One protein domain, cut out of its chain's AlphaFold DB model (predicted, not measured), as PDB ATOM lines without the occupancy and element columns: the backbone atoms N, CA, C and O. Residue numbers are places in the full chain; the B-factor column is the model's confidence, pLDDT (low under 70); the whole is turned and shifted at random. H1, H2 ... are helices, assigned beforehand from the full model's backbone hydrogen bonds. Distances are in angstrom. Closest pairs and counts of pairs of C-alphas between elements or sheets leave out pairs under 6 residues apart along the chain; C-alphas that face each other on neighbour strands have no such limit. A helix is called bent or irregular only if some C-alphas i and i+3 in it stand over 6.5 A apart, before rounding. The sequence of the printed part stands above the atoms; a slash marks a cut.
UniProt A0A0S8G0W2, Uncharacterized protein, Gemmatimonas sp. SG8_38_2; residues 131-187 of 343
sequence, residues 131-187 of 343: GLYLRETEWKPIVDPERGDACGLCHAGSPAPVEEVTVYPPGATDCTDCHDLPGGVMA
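What this domain is: This is residues 131 to 187 of the 343 residues of an uncharacterized protein of Gemmatimonas sp. SG8_38_2 (UniProt A0A0S8G0W2). What is the shape? There is little regular structure: a compact mass of loops with three short helices, H1 and H2 towards one end, H3 apart from both, and residues 144 to 174 looping from H2 to H3. What makes it up? The printed part has 57 residues, 14 of them in H1, H2 and H3, with no named strand: class all helix. The radius of gyration of the C-alphas is 10.9 A; the spans are 27 by 26 by 18 A.

Where its parts are: Where is the longest helix? H1, residues 131 to 136, runs 8.6 A from C-alpha 131 at (-144.125, 195.767, -9.475). And the others? H2 is residues 140 to 143. H3, residues 175 to 178, ends at C-alpha 178 at (-140.969, 200.038, -21.083); it is neither bent nor irregular, but only just: C-alphas 175 and 178 are 6.1 A apart.

How they stand to each other: What does H1 touch? H1 and H2 only just touch, only at the corner by their tight link, with 3 pairs of C-alphas within 8 A; the closest, Leu 134 and Pro 141, are 6.8 A apart. H3 is apart from both. Are the backbones helical? In H1 every O i to N i+4 pair is within hydrogen-bond range; H2 and H3 are too short for such a pair, and each has its one O i to N i+3 pair within range.

The domain as a whole: How far does it reach? The two C-alphas farthest apart, of Glu 138 and Pro 170, are 28.0 A apart. Is it continuous and confident? The printed part has no cut, the link from H2 to H3 is long, with 31 residues, and no printed residue is under 70 in pLDDT.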
ATOM      1  N   GLY A 131    -142.758 196.287  -9.475       92.56
ATOM      2  CA  GLY A 131    -144.125 195.767  -9.475       92.56
ATOM      3  C   GLY A 131    -144.514 195.080  -8.161       92.56
ATOM      4  O   GLY A 131    -145.677 195.158  -7.766       92.56
ATOM      5  N   LEU A 132    -143.558 194.475  -7.440       92.81
ATOM      6  CA  LEU A 132    -143.797 193.963  -6.085       92.81
ATOM      7  C   LEU A 132    -144.020 195.113  -5.110       92.81
ATOM      8  O   LEU A 132    -145.010 195.100  -4.383       92.81
ATOM      9  N   TYR A 133    -143.165 196.136  -5.161       94.25
ATOM     10  CA  TYR A 133    -143.332 197.343  -4.354       94.25
ATOM     11  C   TYR A 133    -144.675 198.040  -4.624       94.25
ATOM     12  O   TYR A 133    -145.370 198.435  -3.688       94.25
ATOM     13  N   LEU A 134    -145.080 198.161  -5.892       91.81
ATOM     14  CA  LEU A 134    -146.374 198.737  -6.252       91.81
ATOM     15  C   LEU A 134    -147.523 197.908  -5.682       91.81
ATOM     16  O   LEU A 134    -148.406 198.478  -5.051       91.81
ATOM     17  N   ARG A 135    -147.493 196.577  -5.809       88.12
ATOM     18  CA  ARG A 135    -148.512 195.712  -5.197       88.12
ATOM     19  C   ARG A 135    -148.572 195.888  -3.675       88.12
ATOM     20  O   ARG A 135    -149.650 196.076  -3.123       88.12
ATOM     21  N   GLU A 136    -147.426 195.891  -2.996       89.94
ATOM     22  CA  GLU A 136    -147.336 196.074  -1.536       89.94
ATOM     23  C   GLU A 136    -147.830 197.446  -1.058       89.94
ATOM     24  O   GLU A 136    -148.277 197.592   0.080       89.94
ATOM     25  N   THR A 137    -147.766 198.453  -1.927       90.06
ATOM     26  CA  THR A 137    -148.227 199.819  -1.653       90.06
ATOM     27  C   THR A 137    -149.607 200.115  -2.234       90.06
ATOM     28  O   THR A 137    -150.011 201.280  -2.288       90.06
ATOM     29  N   GLU A 138    -150.350 199.078  -2.639       87.31
ATOM     30  CA  GLU A 138    -151.688 199.189  -3.233       87.31
ATOM     31  C   GLU A 138    -151.699 200.142  -4.441       87.31
ATOM     32  O   GLU A 138    -152.630 200.924  -4.637       87.31
ATOM     33  N   TRP A 139    -150.612 200.123  -5.218       88.75
ATOM     34  CA  TRP A 139    -150.371 200.903  -6.436       88.75
ATOM     35  C   TRP A 139    -150.354 202.418  -6.243       88.75
ATOM     36  O   TRP A 139    -150.212 203.172  -7.206       88.75
ATOM     37  N   LYS A 140    -150.449 202.891  -4.999       88.75
ATOM     38  CA  LYS A 140    -150.541 204.312  -4.664       88.75
ATOM     39  C   LYS A 140    -149.425 205.173  -5.275       88.75
ATOM     40  O   LYS A 140    -149.760 206.257  -5.745       88.75
ATOM     41  N   PRO A 141    -148.153 204.733  -5.366       91.94
ATOM     42  CA  PRO A 141    -147.088 205.541  -5.968       91.94
ATOM     43  C   PRO A 141    -147.319 205.970  -7.427       91.94
ATOM     44  O   PRO A 141    -146.723 206.955  -7.857       91.94
ATOM     45  N   ILE A 142    -148.172 205.271  -8.189       90.44
ATOM     46  CA  ILE A 142    -148.488 205.621  -9.588       90.44
ATOM     47  C   ILE A 142    -149.864 206.278  -9.770       90.44
ATOM     48  O   ILE A 142    -150.155 206.755 -10.865       90.44
ATOM     49  N   VAL A 143    -150.703 206.326  -8.727       86.62
ATOM     50  CA  VAL A 143    -152.071 206.890  -8.797       86.62
ATOM     51  C   VAL A 143    -152.336 208.050  -7.842       86.62
ATOM     52  O   VAL A 143    -153.350 208.726  -7.992       86.62
ATOM     53  N   ASP A 144    -151.484 208.266  -6.842       89.31
ATOM     54  CA  ASP A 144    -151.625 209.337  -5.858       89.31
ATOM     55  C   ASP A 144    -150.411 210.280  -5.942       89.31
ATOM     56  O   ASP A 144    -149.343 209.958  -5.409       89.31
ATOM     57  N   PRO A 145    -150.550 211.438  -6.620       91.44
ATOM     58  CA  PRO A 145    -149.445 212.369  -6.821       91.44
ATOM     59  C   PRO A 145    -149.062 213.126  -5.540       91.44
ATOM     60  O   PRO A 145    -148.007 213.754  -5.507       91.44
ATOM     61  N   GLU A 146    -149.875 213.074  -4.476       92.62
ATOM     62  CA  GLU A 146    -149.584 213.760  -3.208       92.62
ATOM     63  C   GLU A 146    -148.588 212.984  -2.331       92.62
ATOM     64  O   GLU A 146    -148.099 213.489  -1.314       92.62
ATOM     65  N   ARG A 147    -148.262 211.742  -2.705       92.56
ATOM     66  CA  ARG A 147    -147.332 210.915  -1.941       92.56
ATOM     67  C   ARG A 147    -145.895 211.378  -2.092       92.56
ATOM     68  O   ARG A 147    -145.411 211.641  -3.186       92.56
ATOM     69  N   GLY A 148    -145.158 211.334  -0.983       93.31
ATOM     70  CA  GLY A 148    -143.718 211.609  -0.983       93.31
ATOM     71  C   GLY A 148    -142.875 210.582  -1.752       93.31
ATOM     72  O   GLY A 148    -141.715 210.856  -2.037       93.31
ATOM     73  N   ASP A 149    -143.442 209.418  -2.072       93.88
ATOM     74  CA  ASP A 149    -142.842 208.372  -2.907       93.88
ATOM     75  C   ASP A 149    -143.557 208.208  -4.261       93.88
ATOM     76  O   ASP A 149    -143.372 207.190  -4.925       93.88
ATOM     77  N   ALA A 150    -144.361 209.191  -4.689       94.31
ATOM     78  CA  ALA A 150    -145.000 209.156  -6.000       94.31
ATOM     79  C   ALA A 150    -143.947 209.078  -7.118       94.31
ATOM     80  O   ALA A 150    -143.022 209.892  -7.184       94.31
ATOM     81  N   CYS A 151    -144.101 208.125  -8.039       94.44
ATOM     82  CA  CYS A 151    -143.139 207.898  -9.120       94.44
ATOM     83  C   CYS A 151    -143.017 209.127 -10.034       94.44
ATOM     84  O   CYS A 151    -141.918 209.466 -10.476       94.44
ATOM     85  N   GLY A 152    -144.130 209.847 -10.233       94.38
ATOM     86  CA  GLY A 152    -144.205 211.086 -11.012       94.38
ATOM     87  C   GLY A 152    -143.363 212.252 -10.476       94.38
ATOM     88  O   GLY A 152    -143.180 213.232 -11.192       94.38
ATOM     89  N   LEU A 153    -142.814 212.153  -9.256       94.88
ATOM     90  CA  LEU A 153    -141.853 213.131  -8.727       94.88
ATOM     91  C   LEU A 153    -140.501 213.078  -9.449       94.88
ATOM     92  O   LEU A 153    -139.792 214.084  -9.504       94.88
ATOM     93  N   CYS A 154    -140.134 211.907  -9.974       94.50
ATOM     94  CA  CYS A 154    -138.824 211.656 -10.573       94.50
ATOM     95  C   CYS A 154    -138.908 211.119 -12.003       94.50
ATOM     96  O   CYS A 154    -137.957 211.302 -12.756       94.50
ATOM     97  N   HIS A 155    -140.013 210.480 -12.382       94.56
ATOM     98  CA  HIS A 155    -140.161 209.804 -13.666       94.56
ATOM     99  C   HIS A 155    -141.265 210.439 -14.512       94.56
ATOM    100  O   HIS A 155    -142.380 210.676 -14.038       94.56
ATOM    101  N   ALA A 156    -140.948 210.682 -15.783       93.31
ATOM    102  CA  ALA A 156    -141.936 210.998 -16.805       93.31
ATOM    103  C   ALA A 156    -142.821 209.774 -17.098       93.31
ATOM    104  O   ALA A 156    -142.454 208.647 -16.767       93.31
ATOM    105  N   GLY A 157    -143.999 209.989 -17.687       90.75
ATOM    106  CA  GLY A 157    -144.903 208.896 -18.069       90.75
ATOM    107  C   GLY A 157    -145.712 208.274 -16.921       90.75
ATOM    108  O   GLY A 157    -146.507 207.369 -17.168       90.75
ATOM    109  N   SER A 158    -145.561 208.764 -15.682       91.12
ATOM    110  CA  SER A 158    -146.410 208.364 -14.550       91.12
ATOM    111  C   SER A 158    -147.888 208.702 -14.825       91.12
ATOM    112  O   SER A 158    -148.173 209.839 -15.213       91.12
ATOM    113  N   PRO A 159    -148.843 207.780 -14.576       86.31
ATOM    114  CA  PRO A 159    -150.281 208.037 -14.736       86.31
ATOM    115  C   PRO A 159    -150.806 209.186 -13.872       86.31
ATOM    116  O   PRO A 159    -151.727 209.893 -14.276       86.31
ATOM    117  N   ALA A 160    -150.202 209.384 -12.700       86.62
ATOM    118  CA  ALA A 160    -150.421 210.531 -11.831       86.62
ATOM    119  C   ALA A 160    -149.183 211.449 -11.863       86.62
ATOM    120  O   ALA A 160    -148.264 211.267 -11.053       86.62
ATOM    121  N   PRO A 161    -149.090 212.392 -12.818       86.44
ATOM    122  CA  PRO A 161    -148.014 213.374 -12.832       86.44
ATOM    123  C   PRO A 161    -148.182 214.377 -11.683       86.44
ATOM    124  O   PRO A 161    -149.300 214.734 -11.312       86.44
ATOM    125  N   VAL A 162    -147.064 214.863 -11.143       91.69
ATOM    126  CA  VAL A 162    -147.050 215.942 -10.145       91.69
ATOM    127  C   VAL A 162    -146.926 217.268 -10.890       91.69
ATOM    128  O   VAL A 162    -145.927 217.485 -11.573       91.69
ATOM    129  N   GLU A 163    -147.939 218.137 -10.803       88.81
ATOM    130  CA  GLU A 163    -148.076 219.331 -11.659       88.81
ATOM    131  C   GLU A 163    -146.860 220.273 -11.606       88.81
ATOM    132  O   GLU A 163    -146.497 220.887 -12.612       88.81
ATOM    133  N   GLU A 164    -146.193 220.377 -10.455       91.69
ATOM    134  CA  GLU A 164    -145.017 221.230 -10.275       91.69
ATOM    135  C   GLU A 164    -143.721 220.635 -10.854       91.69
ATOM    136  O   GLU A 164    -142.728 221.354 -11.020       91.69
ATOM    137  N   VAL A 165    -143.704 219.340 -11.182       92.81
ATOM    138  CA  VAL A 165    -142.527 218.639 -11.704       92.81
ATOM    139  C   VAL A 165    -142.548 218.658 -13.228       92.81
ATOM    140  O   VAL A 165    -143.265 217.911 -13.883       92.81
ATOM    141  N   THR A 166    -141.712 219.522 -13.808       89.06
ATOM    142  CA  THR A 166    -141.568 219.681 -15.271       89.06
ATOM    143  C   THR A 166    -140.179 219.312 -15.792       89.06
ATOM    144  O   THR A 166    -139.941 219.324 -16.999       89.06
ATOM    145  N   VAL A 167    -139.247 218.994 -14.891       91.50
ATOM    146  CA  VAL A 167    -137.876 218.592 -15.213       91.50
ATOM    147  C   VAL A 167    -137.531 217.377 -14.368       91.50
ATOM    148  O   VAL A 167    -137.529 217.454 -13.141       91.50
ATOM    149  N   TYR A 168    -137.213 216.277 -15.038       92.19
ATOM    150  CA  TYR A 168    -136.843 215.020 -14.400       92.19
ATOM    151  C   TYR A 168    -135.316 214.897 -14.273       92.19
ATOM    152  O   TYR A 168    -134.581 215.496 -15.071       92.19
ATOM    153  N   PRO A 169    -134.802 214.153 -13.276       90.81
ATOM    154  CA  PRO A 169    -133.372 213.905 -13.143       90.81
ATOM    155  C   PRO A 169    -132.779 213.273 -14.416       90.81
ATOM    156  O   PRO A 169    -133.401 212.386 -15.002       90.81
ATOM    157  N   PRO A 170    -131.566 213.670 -14.847       87.69
ATOM    158  CA  PRO A 170    -130.894 213.018 -15.967       87.69
ATOM    159  C   PRO A 170    -130.752 211.509 -15.733       87.69
ATOM    160  O   PRO A 170    -130.266 211.090 -14.683       87.69
ATOM    161  N   GLY A 171    -131.160 210.708 -16.718       85.06
ATOM    162  CA  GLY A 171    -131.135 209.245 -16.630       85.06
ATOM    163  C   GLY A 171    -132.320 208.623 -15.884       85.06
ATOM    164  O   GLY A 171    -132.346 207.405 -15.739       85.06
ATOM    165  N   ALA A 172    -133.300 209.410 -15.425       89.56
ATOM    166  CA  ALA A 172    -134.577 208.855 -14.991       89.56
ATOM    167  C   ALA A 172    -135.328 208.301 -16.210       89.56
ATOM    168  O   ALA A 172    -135.664 209.052 -17.124       89.56
ATOM    169  N   THR A 173    -135.564 206.989 -16.222       91.25
ATOM    170  CA  THR A 173    -136.330 206.293 -17.266       91.25
ATOM    171  C   THR A 173    -137.751 206.848 -17.347       91.25
ATOM    172  O   THR A 173    -138.385 207.030 -16.300       91.25
ATOM    173  N   ASP A 174    -138.255 207.106 -18.556       93.50
ATOM    174  CA  ASP A 174    -139.673 207.403 -18.763       93.50
ATOM    175  C   ASP A 174    -140.453 206.091 -18.627       93.50
ATOM    176  O   ASP A 174    -140.061 205.063 -19.181       93.50
ATOM    177  N   CYS A 175    -141.555 206.084 -17.876       93.50
ATOM    178  CA  CYS A 175    -142.333 204.862 -17.686       93.50
ATOM    179  C   CYS A 175    -142.796 204.255 -19.023       93.50
ATOM    180  O   CYS A 175    -142.915 203.036 -19.138       93.50
ATOM    181  N   THR A 176    -143.032 205.095 -20.032       92.50
ATOM    182  CA  THR A 176    -143.486 204.677 -21.363       92.50
ATOM    183  C   THR A 176    -142.385 204.089 -22.242       92.50
ATOM    184  O   THR A 176    -142.710 203.470 -23.251       92.50
ATOM    185  N   ASP A 177    -141.112 204.174 -21.834       92.81
ATOM    186  CA  ASP A 177    -140.008 203.493 -22.526       92.81
ATOM    187  C   ASP A 177    -140.135 201.963 -22.415       92.81
ATOM    188  O   ASP A 177    -139.711 201.235 -23.307       92.81
ATOM    189  N   CYS A 178    -140.709 201.468 -21.310       91.75
ATOM    190  CA  CYS A 178    -140.969 200.038 -21.083       91.75
ATOM    191  C   CYS A 178    -142.462 199.688 -21.148       91.75
ATOM    192  O   CYS A 178    -142.822 198.572 -21.513       91.75
ATOM    193  N   HIS A 179    -143.343 200.617 -20.768       92.88
ATOM    194  CA  HIS A 179    -144.793 200.440 -20.822       92.88
ATOM    195  C   HIS A 179    -145.365 201.182 -22.029       92.88
ATOM    196  O   HIS A 179    -146.022 202.211 -21.884       92.88
ATOM    197  N   ASP A 180    -145.087 200.667 -23.223       91.81
ATOM    198  CA  ASP A 180    -145.345 201.326 -24.509       91.81
ATOM    199  C   ASP A 180    -146.709 200.980 -25.139       91.81
ATOM    200  O   ASP A 180    -147.114 201.555 -26.156       91.81
ATOM    201  N   LEU A 181    -147.450 200.052 -24.529       89.06
ATOM    202  CA  LEU A 181    -148.778 199.658 -24.984       89.06
ATOM    203  C   LEU A 181    -149.749 200.851 -24.996       89.06
ATOM    204  O   LEU A 181    -149.618 201.784 -24.201       89.06
ATOM    205  N   PRO A 182    -150.809 200.815 -25.825       84.12
ATOM    206  CA  PRO A 182    -151.901 201.777 -25.720       84.12
ATOM    207  C   PRO A 182    -152.495 201.792 -24.299       84.12
ATOM    208  O   PRO A 182    -153.051 200.796 -23.840       84.12
ATOM    209  N   GLY A 183    -152.371 202.927 -23.605       81.31
ATOM    210  CA  GLY A 183    -152.701 203.071 -22.175       81.31
ATOM    211  C   GLY A 183    -151.478 203.204 -21.258       81.31
ATOM    212  O   GLY A 183    -151.627 203.541 -20.086       81.31
ATOM    213  N   GLY A 184    -150.272 203.002 -21.790       88.31
ATOM    214  CA  GLY A 184    -149.005 203.151 -21.089       88.31
ATOM    215  C   GLY A 184    -148.888 202.211 -19.891       88.31
ATOM    216  O   GLY A 184    -149.269 201.039 -19.940       88.31
ATOM    217  N   VAL A 185    -148.452 202.763 -18.759       88.50
ATOM    218  CA  VAL A 185    -148.413 202.074 -17.456       88.50
ATOM    219  C   VAL A 185    -149.781 201.495 -17.059       88.50
ATOM    220  O   VAL A 185    -149.841 200.476 -16.379       88.50
ATOM    221  N   MET A 186    -150.881 202.101 -17.521       85.06
ATOM    222  CA  MET A 186    -152.256 201.688 -17.208       85.06
ATOM    223  C   MET A 186    -152.853 200.723 -18.239       85.06
ATOM    224  O   MET A 186    -154.036 200.389 -18.159       85.06
ATOM    225  N   ALA A 187    -152.083 200.285 -19.237       85.94
ATOM    226  CA  ALA A 187    -152.564 199.296 -20.189       85.94
ATOM    227  C   ALA A 187    -152.877 197.975 -19.469       85.94
ATOM    228  O   ALA A 187    -152.086 197.480 -18.671       85.94
TER     229      ALA A 187